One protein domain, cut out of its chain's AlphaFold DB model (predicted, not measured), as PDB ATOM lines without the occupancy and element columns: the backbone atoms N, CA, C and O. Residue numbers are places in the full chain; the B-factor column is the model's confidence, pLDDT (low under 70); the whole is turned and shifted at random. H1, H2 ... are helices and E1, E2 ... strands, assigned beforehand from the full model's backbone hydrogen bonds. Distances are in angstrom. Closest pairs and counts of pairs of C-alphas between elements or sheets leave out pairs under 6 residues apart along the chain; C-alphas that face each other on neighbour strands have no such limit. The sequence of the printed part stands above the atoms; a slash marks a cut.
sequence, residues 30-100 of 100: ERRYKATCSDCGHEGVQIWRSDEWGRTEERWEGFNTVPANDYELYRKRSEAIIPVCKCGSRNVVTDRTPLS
ATOM      1  N   GLU A  30     -39.287  -1.315   1.544       84.00
ATOM      2  CA  GLU A  30     -39.003  -0.043   2.203       84.00
ATOM      3  C   GLU A  30     -39.983   1.028   1.728       84.00
ATOM      4  O   GLU A  30     -40.048   1.364   0.547       84.00
ATOM      5  N   ARG A  31     -40.692   1.630   2.680       85.56
ATOM      6  CA  ARG A  31     -41.548   2.793   2.476       85.56
ATOM      7  C   ARG A  31     -41.017   3.950   3.291       85.56
ATOM      8  O   ARG A  31     -40.748   3.824   4.483       85.56
ATOM      9  N   ARG A  32     -40.884   5.101   2.647       89.19
ATOM     10  CA  ARG A  32     -40.462   6.341   3.294       89.19
ATOM     11  C   ARG A  32     -41.653   7.268   3.371       89.19
ATOM     12  O   ARG A  32     -42.293   7.503   2.359       89.19
ATOM     13  N   TYR A  33     -41.937   7.818   4.534       88.81
ATOM     14  CA  TYR A  33     -43.007   8.776   4.763       88.81
ATOM     15  C   TYR A  33     -42.391  10.083   5.226       88.81
ATOM     16  O   TYR A  33     -41.462  10.102   6.037       88.81
ATOM     17  N   LYS A  34     -42.900  11.195   4.706       89.88
ATOM     18  CA  LYS A  34     -42.501  12.508   5.201       89.88
ATOM     19  C   LYS A  34     -43.035  12.681   6.621       89.88
ATOM     20  O   LYS A  34     -44.193  12.370   6.885       89.88
ATOM     21  N   ALA A  35     -42.197  13.175   7.523       89.44
ATOM     22  CA  ALA A  35     -42.556  13.441   8.906       89.44
ATOM     23  C   ALA A  35     -42.284  14.907   9.243       89.44
ATOM     24  O   ALA A  35     -41.232  15.441   8.895       89.44
ATOM     25  N   THR A  36     -43.202  15.563   9.946       90.50
ATOM     26  CA  THR A  36     -43.054  16.968  10.336       90.50
ATOM     27  C   THR A  36     -43.478  17.162  11.784       90.50
ATOM     28  O   THR A  36     -44.534  16.697  12.211       90.50
ATOM     29  N   CYS A  37     -42.660  17.867  12.564       91.38
ATOM     30  CA  CYS A  37     -43.039  18.295  13.904       91.38
ATOM     31  C   CYS A  37     -44.031  19.455  13.816       91.38
ATOM     32  O   CYS A  37     -43.696  20.510  13.276       91.38
ATOM     33  N   SER A  38     -45.222  19.293  14.389       88.75
ATOM     34  CA  SER A  38     -46.250  20.341  14.371       88.75
ATOM     35  C   SER A  38     -45.885  21.568  15.211       88.75
ATOM     36  O   SER A  38     -46.370  22.655  14.918       88.75
ATOM     37  N   ASP A  39     -45.024  21.424  16.223       87.69
ATOM     38  CA  ASP A  39     -44.665  22.529  17.122       87.69
ATOM     39  C   ASP A  39     -43.603  23.473  16.540       87.69
ATOM     40  O   ASP A  39     -43.693  24.684  16.719       87.69
ATOM     41  N   CYS A  40     -42.580  22.943  15.863       89.00
ATOM     42  CA  CYS A  40     -41.461  23.748  15.348       89.00
ATOM     43  C   CYS A  40     -41.328  23.737  13.819       89.00
ATOM     44  O   CYS A  40     -40.473  24.439  13.286       89.00
ATOM     45  N   GLY A  41     -42.125  22.926  13.118       88.12
ATOM     46  CA  GLY A  41     -42.059  22.778  11.663       88.12
ATOM     47  C   GLY A  41     -40.850  21.988  11.158       88.12
ATOM     48  O   GLY A  41     -40.598  21.985   9.959       88.12
ATOM     49  N   HIS A  42     -40.081  21.328  12.034       90.69
ATOM     50  CA  HIS A  42     -38.937  20.525  11.599       90.69
ATOM     51  C   HIS A  42     -39.397  19.306  10.802       90.69
ATOM     52  O   HIS A  42     -40.231  18.533  11.276       90.69
ATOM     53  N   GLU A  43     -38.818  19.125   9.623       91.19
ATOM     54  CA  GLU A  43     -39.107  18.015   8.725       91.19
ATOM     55  C   GLU A  43     -38.054  16.910   8.866       91.19
ATOM     56  O   GLU A  43     -36.874  17.167   9.101       91.19
ATOM     57  N   GLY A  44     -38.491  15.675   8.680       89.25
ATOM     58  CA  GLY A  44     -37.661  14.485   8.606       89.25
ATOM     59  C   GLY A  44     -38.409  13.370   7.884       89.25
ATOM     60  O   GLY A  44     -39.369  13.621   7.150       89.25
ATOM     61  N   VAL A  45     -37.958  12.135   8.073       89.88
ATOM     62  CA  VAL A  45     -38.467  10.979   7.330       89.88
ATOM     63  C   VAL A  45     -38.702   9.814   8.280       89.88
ATOM     64  O   VAL A  45     -37.824   9.450   9.056       89.88
ATOM     65  N   GLN A  46     -39.882   9.211   8.203       89.31
ATOM     66  CA  GLN A  46     -40.158   7.901   8.780       89.31
ATOM     67  C   GLN A  46     -39.868   6.852   7.707       89.31
ATOM     68  O   GLN A  46     -40.400   6.914   6.604       89.31
ATOM     69  N   ILE A  47     -39.013   5.894   8.011       88.00
ATOM     70  CA  ILE A  47     -38.686   4.767   7.149       88.00
ATOM     71  C   ILE A  47     -39.314   3.536   7.783       88.00
ATOM     72  O   ILE A  47     -38.914   3.109   8.864       88.00
ATOM     73  N   TRP A  48     -40.292   2.966   7.100       85.94
ATOM     74  CA  TRP A  48     -40.938   1.726   7.478       85.94
ATOM     75  C   TRP A  48     -40.483   0.628   6.526       85.94
ATOM     76  O   TRP A  48     -40.531   0.803   5.310       85.94
ATOM     77  N   ARG A  49     -40.018  -0.496   7.060       83.88
ATOM     78  CA  ARG A  49     -39.604  -1.654   6.269       83.88
ATOM     79  C   ARG A  49     -40.400  -2.865   6.702       83.88
ATOM     80  O   ARG A  49     -40.532  -3.102   7.898       83.88
ATOM     81  N   SER A  50     -40.877  -3.652   5.748       83.19
ATOM     82  CA  SER A  50     -41.451  -4.965   6.034       83.19
ATOM     83  C   SER A  50     -40.871  -6.007   5.104       83.19
ATOM     84  O   SER A  50     -40.776  -5.775   3.901       83.19
ATOM     85  N   ASP A  51     -40.500  -7.157   5.651       81.06
ATOM     86  CA  ASP A  51     -40.129  -8.317   4.846       81.06
ATOM     87  C   ASP A  51     -41.346  -9.206   4.537       81.06
ATOM     88  O   ASP A  51     -42.453  -9.030   5.060       81.06
ATOM     89  N   GLU A  52     -41.118 -10.186   3.666       74.81
ATOM     90  CA  GLU A  52     -42.075 -11.228   3.278       74.81
ATOM     91  C   GLU A  52     -42.425 -12.211   4.413       74.81
ATOM     92  O   GLU A  52     -43.385 -12.975   4.302       74.81
ATOM     93  N   TRP A  53     -41.678 -12.191   5.521       79.81
ATOM     94  CA  TRP A  53     -41.919 -13.013   6.713       79.81
ATOM     95  C   TRP A  53     -42.685 -12.254   7.804       79.81
ATOM     96  O   TRP A  53     -42.882 -12.779   8.903       79.81
ATOM     97  N   GLY A  54     -43.154 -11.039   7.497       72.69
ATOM     98  CA  GLY A  54     -43.961 -10.212   8.387       72.69
ATOM     99  C   GLY A  54     -43.162  -9.527   9.495       72.69
ATOM    100  O   GLY A  54     -43.756  -9.058  10.468       72.69
ATOM    101  N   ARG A  55     -41.831  -9.463   9.386       78.44
ATOM    102  CA  ARG A  55     -41.016  -8.630  10.271       78.44
ATOM    103  C   ARG A  55     -41.110  -7.197   9.791       78.44
ATOM    104  O   ARG A  55     -40.849  -6.904   8.627       78.44
ATOM    105  N   THR A  56     -41.449  -6.314  10.715       81.44
ATOM    106  CA  THR A  56     -41.543  -4.882  10.461       81.44
ATOM    107  C   THR A  56     -40.473  -4.152  11.249       81.44
ATOM    108  O   THR A  56     -40.340  -4.367  12.456       81.44
ATOM    109  N   GLU A  57     -39.753  -3.258  10.588       82.31
ATOM    110  CA  GLU A  57     -38.820  -2.329  11.211       82.31
ATOM    111  C   GLU A  57     -39.278  -0.896  10.962       82.31
ATOM    112  O   GLU A  57     -39.725  -0.543   9.870       82.31
ATOM    113  N   GLU A  58     -39.125  -0.055  11.977       85.38
ATOM    114  CA  GLU A  58     -39.378   1.373  11.870       85.38
ATOM    115  C   GLU A  58     -38.122   2.150  12.260       85.38
ATOM    116  O   GLU A  58     -37.486   1.886  13.283       85.38
ATOM    117  N   ARG A  59     -37.764   3.128  11.433       86.25
ATOM    118  CA  ARG A  59     -36.640   4.033  11.648       86.25
ATOM    119  C   ARG A  59     -37.078   5.466  11.377       86.25
ATOM    120  O   ARG A  59     -37.886   5.722  10.498       86.25
ATOM    121  N   TRP A  60     -36.489   6.408  12.102       88.69
ATOM    122  CA  TRP A  60     -36.758   7.832  11.938       88.69
ATOM    123  C   TRP A  60     -35.463   8.578  11.623       88.69
ATOM    124  O   TRP A  60     -34.476   8.450  12.346       88.69
ATOM    125  N   GLU A  61     -35.466   9.358  10.547       89.12
ATOM    126  CA  GLU A  61     -34.382  10.259  10.157       89.12
ATOM    127  C   GLU A  61     -34.786  11.709  10.442       89.12
ATOM    128  O   GLU A  61     -35.909  12.128  10.159       89.12
ATOM    129  N   GLY A  62     -33.877  12.494  11.025       86.38
ATOM    130  CA  GLY A  62     -34.140  13.884  11.433       86.38
ATOM    131  C   GLY A  62     -34.783  14.033  12.820       86.38
ATOM    132  O   GLY A  62     -34.698  15.102  13.426       86.38
ATOM    133  N   PHE A  63     -35.321  12.948  13.381       88.19
ATOM    134  CA  PHE A  63     -35.887  12.895  14.730       88.19
ATOM    135  C   PHE A  63     -35.036  12.015  15.648       88.19
ATOM    136  O   PHE A  63     -34.415  11.052  15.205       88.19
ATOM    137  N   ASN A  64     -35.014  12.341  16.939       87.69
ATOM    138  CA  ASN A  64     -34.534  11.411  17.955       87.69
ATOM    139  C   ASN A  64     -35.605  10.351  18.188       87.69
ATOM    140  O   ASN A  64     -36.790  10.620  18.021       87.69
ATOM    141  N   THR A  65     -35.212   9.164  18.620       85.50
ATOM    142  CA  THR A  65     -36.151   8.101  18.965       85.50
ATOM    143  C   THR A  65     -35.988   7.738  20.426       85.50
ATOM    144  O   THR A  65     -34.872   7.604  20.930       85.50
ATOM    145  N   VAL A  66     -37.109   7.611  21.127       84.00
ATOM    146  CA  VAL A  66     -37.134   7.078  22.488       84.00
ATOM    147  C   VAL A  66     -37.970   5.805  22.496       84.00
ATOM    148  O   VAL A  66     -39.003   5.762  21.824       84.00
ATOM    149  N   PRO A  67     -37.548   4.758  23.222       77.69
ATOM    150  CA  PRO A  67     -38.396   3.592  23.401       77.69
ATOM    151  C   PRO A  67     -39.678   4.023  24.114       77.69
ATOM    152  O   PRO A  67     -39.637   4.816  25.064       77.69
ATOM    153  N   ALA A  68     -40.821   3.519  23.652       72.44
ATOM    154  CA  ALA A  68     -42.044   3.659  24.425       72.44
ATOM    155  C   ALA A  68     -41.883   2.951  25.772       72.44
ATOM    156  O   ALA A  68     -41.182   1.948  25.896       72.44
ATOM    157  N   ASN A  69     -42.543   3.482  26.798       73.75
ATOM    158  CA  ASN A  69     -42.608   2.805  28.086       73.75
ATOM    159  C   ASN A  69     -43.306   1.445  27.895       73.75
ATOM    160  O   ASN A  69     -44.369   1.391  27.270       73.75
ATOM    161  N   ASP A  70     -42.746   0.373  28.462       64.75
ATOM    162  CA  ASP A  70     -43.277  -0.997  28.382       64.75
ATOM    163  C   ASP A  70     -44.774  -1.071  28.721       64.75
ATOM    164  O   ASP A  70     -45.532  -1.842  28.130       64.75
ATOM    165  N   TYR A  71     -45.228  -0.215  29.640       64.75
ATOM    166  CA  TYR A  71     -46.633  -0.118  30.021       64.75
ATOM    167  C   TYR A  71     -47.542   0.408  28.895       64.75
ATOM    168  O   TYR A  71     -48.677  -0.055  28.740       64.75
ATOM    169  N   GLU A  72     -47.070   1.373  28.105       61.91
ATOM    170  CA  GLU A  72     -47.822   1.927  26.971       61.91
ATOM    171  C   GLU A  72     -47.815   0.985  25.768       61.91
ATOM    172  O   GLU A  72     -48.850   0.831  25.107       61.91
ATOM    173  N   LEU A  73     -46.691   0.296  25.547       65.44
ATOM    174  CA  LEU A  73     -46.555  -0.732  24.520       65.44
ATOM    175  C   LEU A  73     -47.493  -1.916  24.795       65.44
ATOM    176  O   LEU A  73     -48.260  -2.319  23.919       65.44
ATOM    177  N   TYR A  74     -47.517  -2.422  26.034       61.19
ATOM    178  CA  TYR A  74     -48.389  -3.536  26.433       61.19
ATOM    179  C   TYR A  74     -49.878  -3.220  26.229       61.19
ATOM    180  O   TYR A  74     -50.679  -4.094  25.899       61.19
ATOM    181  N   ARG A  75     -50.264  -1.947  26.380       65.81
ATOM    182  CA  ARG A  75     -51.640  -1.480  26.169       65.81
ATOM    183  C   ARG A  75     -51.959  -1.089  24.724       65.81
ATOM    184  O   ARG A  75     -53.062  -0.595  24.492       65.81
ATOM    185  N   LYS A  76     -51.037  -1.297  23.775       63.19
ATOM    186  CA  LYS A  76     -51.160  -0.869  22.368       63.19
ATOM    187  C   LYS A  76     -51.519   0.616  22.224       63.19
ATOM    188  O   LYS A  76     -52.252   0.996  21.317       63.19
ATOM    189  N   ARG A  77     -51.065   1.443  23.170       58.78
ATOM    190  CA  ARG A  77     -51.325   2.890  23.169       58.78
ATOM    191  C   ARG A  77     -50.246   3.677  22.436       58.78
ATOM    192  O   ARG A  77     -50.548   4.763  21.960       58.78
ATOM    193  N   SER A  78     -49.050   3.108  22.337       57.78
ATOM    194  CA  SER A  78     -47.893   3.712  21.687       57.78
ATOM    195  C   SER A  78     -47.171   2.660  20.849       57.78
ATOM    196  O   SER A  78     -47.175   1.473  21.191       57.78
ATOM    197  N   GLU A  79     -46.566   3.101  19.750       65.75
ATOM    198  CA  GLU A  79     -45.643   2.290  18.956       65.75
ATOM    199  C   GLU A  79     -44.378   1.998  19.772       65.75
ATOM    200  O   GLU A  79     -44.090   2.688  20.747       65.75
ATOM    201  N   ALA A  80     -43.620   0.957  19.414       68.25
ATOM    202  CA  ALA A  80     -42.420   0.567  20.167       68.25
ATOM    203  C   ALA A  80     -41.364   1.687  20.229       68.25
ATOM    204  O   ALA A  80     -40.567   1.750  21.168       68.25
ATOM    205  N   ILE A  81     -41.380   2.585  19.243       76.56
ATOM    206  CA  ILE A  81     -40.434   3.677  19.079       76.56
ATOM    207  C   ILE A  81     -41.232   4.972  18.913       76.56
ATOM    208  O   ILE A  81     -42.088   5.067  18.045       76.56
ATOM    209  N   ILE A  82     -40.952   5.976  19.746       82.75
ATOM    210  CA  ILE A  82     -41.620   7.280  19.689       82.75
ATOM    211  C   ILE A  82     -40.637   8.311  19.120       82.75
ATOM    212  O   ILE A  82     -39.566   8.511  19.712       82.75
ATOM    213  N   PRO A  83     -40.967   9.000  18.012       85.69
ATOM    214  CA  PRO A  83     -40.146  10.082  17.488       85.69
ATOM    215  C   PRO A  83     -40.244  11.329  18.377       85.69
ATOM    216  O   PRO A  83     -41.317  11.769  18.789       85.69
ATOM    217  N   VAL A  84     -39.095  11.934  18.653       87.56
ATOM    218  CA  VAL A  84     -38.949  13.166  19.422       87.56
ATOM    219  C   VAL A  84     -38.163  14.155  18.580       87.56
ATOM    220  O   VAL A  84     -37.025  13.909  18.173       87.56
ATOM    221  N   CYS A  85     -38.760  15.307  18.310       88.81
ATOM    222  CA  CYS A  85     -38.076  16.375  17.608       88.81
ATOM    223  C   CYS A  85     -36.937  16.953  18.459       88.81
ATOM    224  O   CYS A  85     -36.962  16.906  19.688       88.81
ATOM    225  N   LYS A  86     -35.943  17.570  17.814       85.56
ATOM    226  CA  LYS A  86     -34.845  18.279  18.492       85.56
ATOM    227  C   LYS A  86     -35.328  19.408  19.411       85.56
ATOM    228  O   LYS A  86     -34.620  19.760  20.345       85.56
ATOM    229  N   CYS A  87     -36.526  19.946  19.176       85.94
ATOM    230  CA  CYS A  87     -37.161  20.918  20.069       85.94
ATOM    231  C   CYS A  87     -37.730  20.297  21.362       85.94
ATOM    232  O   CYS A  87     -38.181  21.031  22.232       85.94
ATOM    233  N   GLY A  88     -37.733  18.964  21.493       83.06
ATOM    234  CA  GLY A  88     -38.285  18.228  22.634       83.06
ATOM    235  C   GLY A  88     -39.752  17.816  22.484       83.06
ATOM    236  O   GLY A  88     -40.252  17.062  23.318       83.06
ATOM    237  N   SER A  89     -40.445  18.259  21.428       85.38
ATOM    238  CA  SER A  89     -41.825  17.839  21.167       85.38
ATOM    239  C   SER A  89     -41.909  16.407  20.630       85.38
ATOM    240  O   SER A  89     -41.055  15.959  19.863       85.38
ATOM    241  N   ARG A  90     -42.983  15.711  21.017       84.88
ATOM    242  CA  ARG A  90     -43.376  14.377  20.535       84.88
ATOM    243  C   ARG A  90     -44.523  14.431  19.520       84.88
ATOM    244  O   ARG A  90     -44.958  13.391  19.041       84.88
ATOM    245  N   ASN A  91     -45.013  15.627  19.183       85.19
ATOM    246  CA  ASN A  91     -46.051  15.813  18.169       85.19
ATOM    247  C   ASN A  91     -45.414  15.803  16.776       85.19
ATOM    248  O   ASN A  91     -45.229  16.846  16.139       85.19
ATOM    249  N   VAL A  92     -45.009  14.617  16.335       86.31
ATOM    250  CA  VAL A  92     -44.522  14.378  14.978       86.31
ATOM    251  C   VAL A  92     -45.658  13.754  14.184       86.31
ATOM    252  O   VAL A  92     -46.194  12.718  14.568       86.31
ATOM    253  N   VAL A  93     -46.046  14.411  13.097       87.69
ATOM    254  CA  VAL A  93     -47.103  13.947  12.198       87.69
ATOM    255  C   VAL A  93     -46.447  13.401  10.944       87.69
ATOM    256  O   VAL A  93     -45.595  14.061  10.349       87.69
ATOM    257  N   THR A  94     -46.838  12.196  10.549       86.75
ATOM    258  CA  THR A  94     -46.397  11.575   9.303       86.75
ATOM    259  C   THR A  94     -47.457  11.732   8.230       86.75
ATOM    260  O   THR A  94     -48.659  11.590   8.476       86.75
ATOM    261  N   ASP A  95     -47.009  12.045   7.020       84.69
ATOM    262  CA  ASP A  95     -47.871  12.013   5.852       84.69
ATOM    263  C   ASP A  95     -48.232  10.566   5.518       84.69
ATOM    264  O   ASP A  95     -47.411   9.654   5.585       84.69
ATOM    265  N   ARG A  96     -49.481  10.354   5.100       78.12
ATOM    266  CA  ARG A  96     -49.963   9.030   4.667       78.12
ATOM    267  C   ARG A  96     -49.445   8.636   3.285       78.12
ATOM    268  O   ARG A  96     -49.623   7.493   2.865       78.12
ATOM    269  N   THR A  97     -48.843   9.583   2.576       78.50
ATOM    270  CA  THR A  97     -48.317   9.392   1.231       78.50
ATOM    271  C   THR A  97     -46.840   9.023   1.328       78.50
ATOM    272  O   THR A  97     -46.057   9.826   1.846       78.50
ATOM    273  N   PRO A  98     -46.436   7.837   0.847       77.94
ATOM    274  CA  PRO A  98     -45.026   7.500   0.781       77.94
ATOM    275  C   PRO A  98     -44.309   8.406  -0.234       77.94
ATOM    276  O   PRO A  98     -44.851   8.728  -1.293       77.94
ATOM    277  N   LEU A  99     -43.088   8.815   0.095       76.94
ATOM    278  CA  LEU A  99     -42.151   9.466  -0.812       76.94
ATOM    279  C   LEU A  99     -41.745   8.436  -1.882       76.94
ATOM    280  O   LEU A  99     -41.218   7.379  -1.533       76.94
ATOM    281  N   SER A 100     -42.070   8.718  -3.151       60.50
ATOM    282  CA  SER A 100     -41.687   7.895  -4.316       60.50
ATOM    283  C   SER A 100     -40.222   8.054  -4.694       60.50
ATOM    284  O   SER A 100     -39.672   9.155  -4.463       60.50
TER     285      SER A 100
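AT A GLANCE: This is residues 30 to 100 of the 100 residues of an uncharacterized protein of Pseudomonas sp. GM18 (UniProt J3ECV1). A strongly twisted sheet of four strands, E3 - E2 - E1 - E6, all antiparallel, is joined by a small two-stranded ribbon, E4 and E5, and the loop between those two holds the short helix H1, well away from the large sheet. The 71 printed residues run E1 E2 E3 E4 H1 E5 E6, mostly strand. The whole is compact, with a radius of gyration of the C-alphas of 12.6 A, and flat, spanning 37 by 35 by 17 A.

IN THESE COORDINATES: E1, residues 30 to 37, is 22.1 A long and begins at C-alpha 30 (-39.003, -0.043, 2.203). E2, residues 43 to 50, is 23.3 A long; E3 is residues 56 to 61, 16.8 A. E6, residues 92 to 98, 15.8 A, ends at C-alpha 98 (-45.026, 7.500, 0.781). E4 is residues 64 to 67, E5 residues 81 to 84 and H1 residues 70 to 74.

HOW THE PARTS SIT: E1, E2 and E3 form a meander, each strand the antiparallel neighbour of the one before, with hairpins E1 and E2, E2 and E3. N 33 and O 46 are 2.7 A apart, N 47 and O 59 2.7 A. Edge strand E6 is antiparallel to E1 at 143 degrees, with N 95 and O 34 2.8 A apart. E3 and E4 meet only through their link. E4 and E5 are antiparallel, with N 84 and O 64 2.7 A apart. The closest C-alphas of E3 and E5, Trp 60 and Pro 83, are 6.9 A apart. H1 is not on the large sheet; its O i to N i+4 pair is within hydrogen-bond range.

THE WHOLE: The C-alphas farthest apart, Cys 40 and Trp 53, are 37.8 A apart. The printed part has no cut and no long link. Confidence is under 70 at residues 70 to 80 and residue 100.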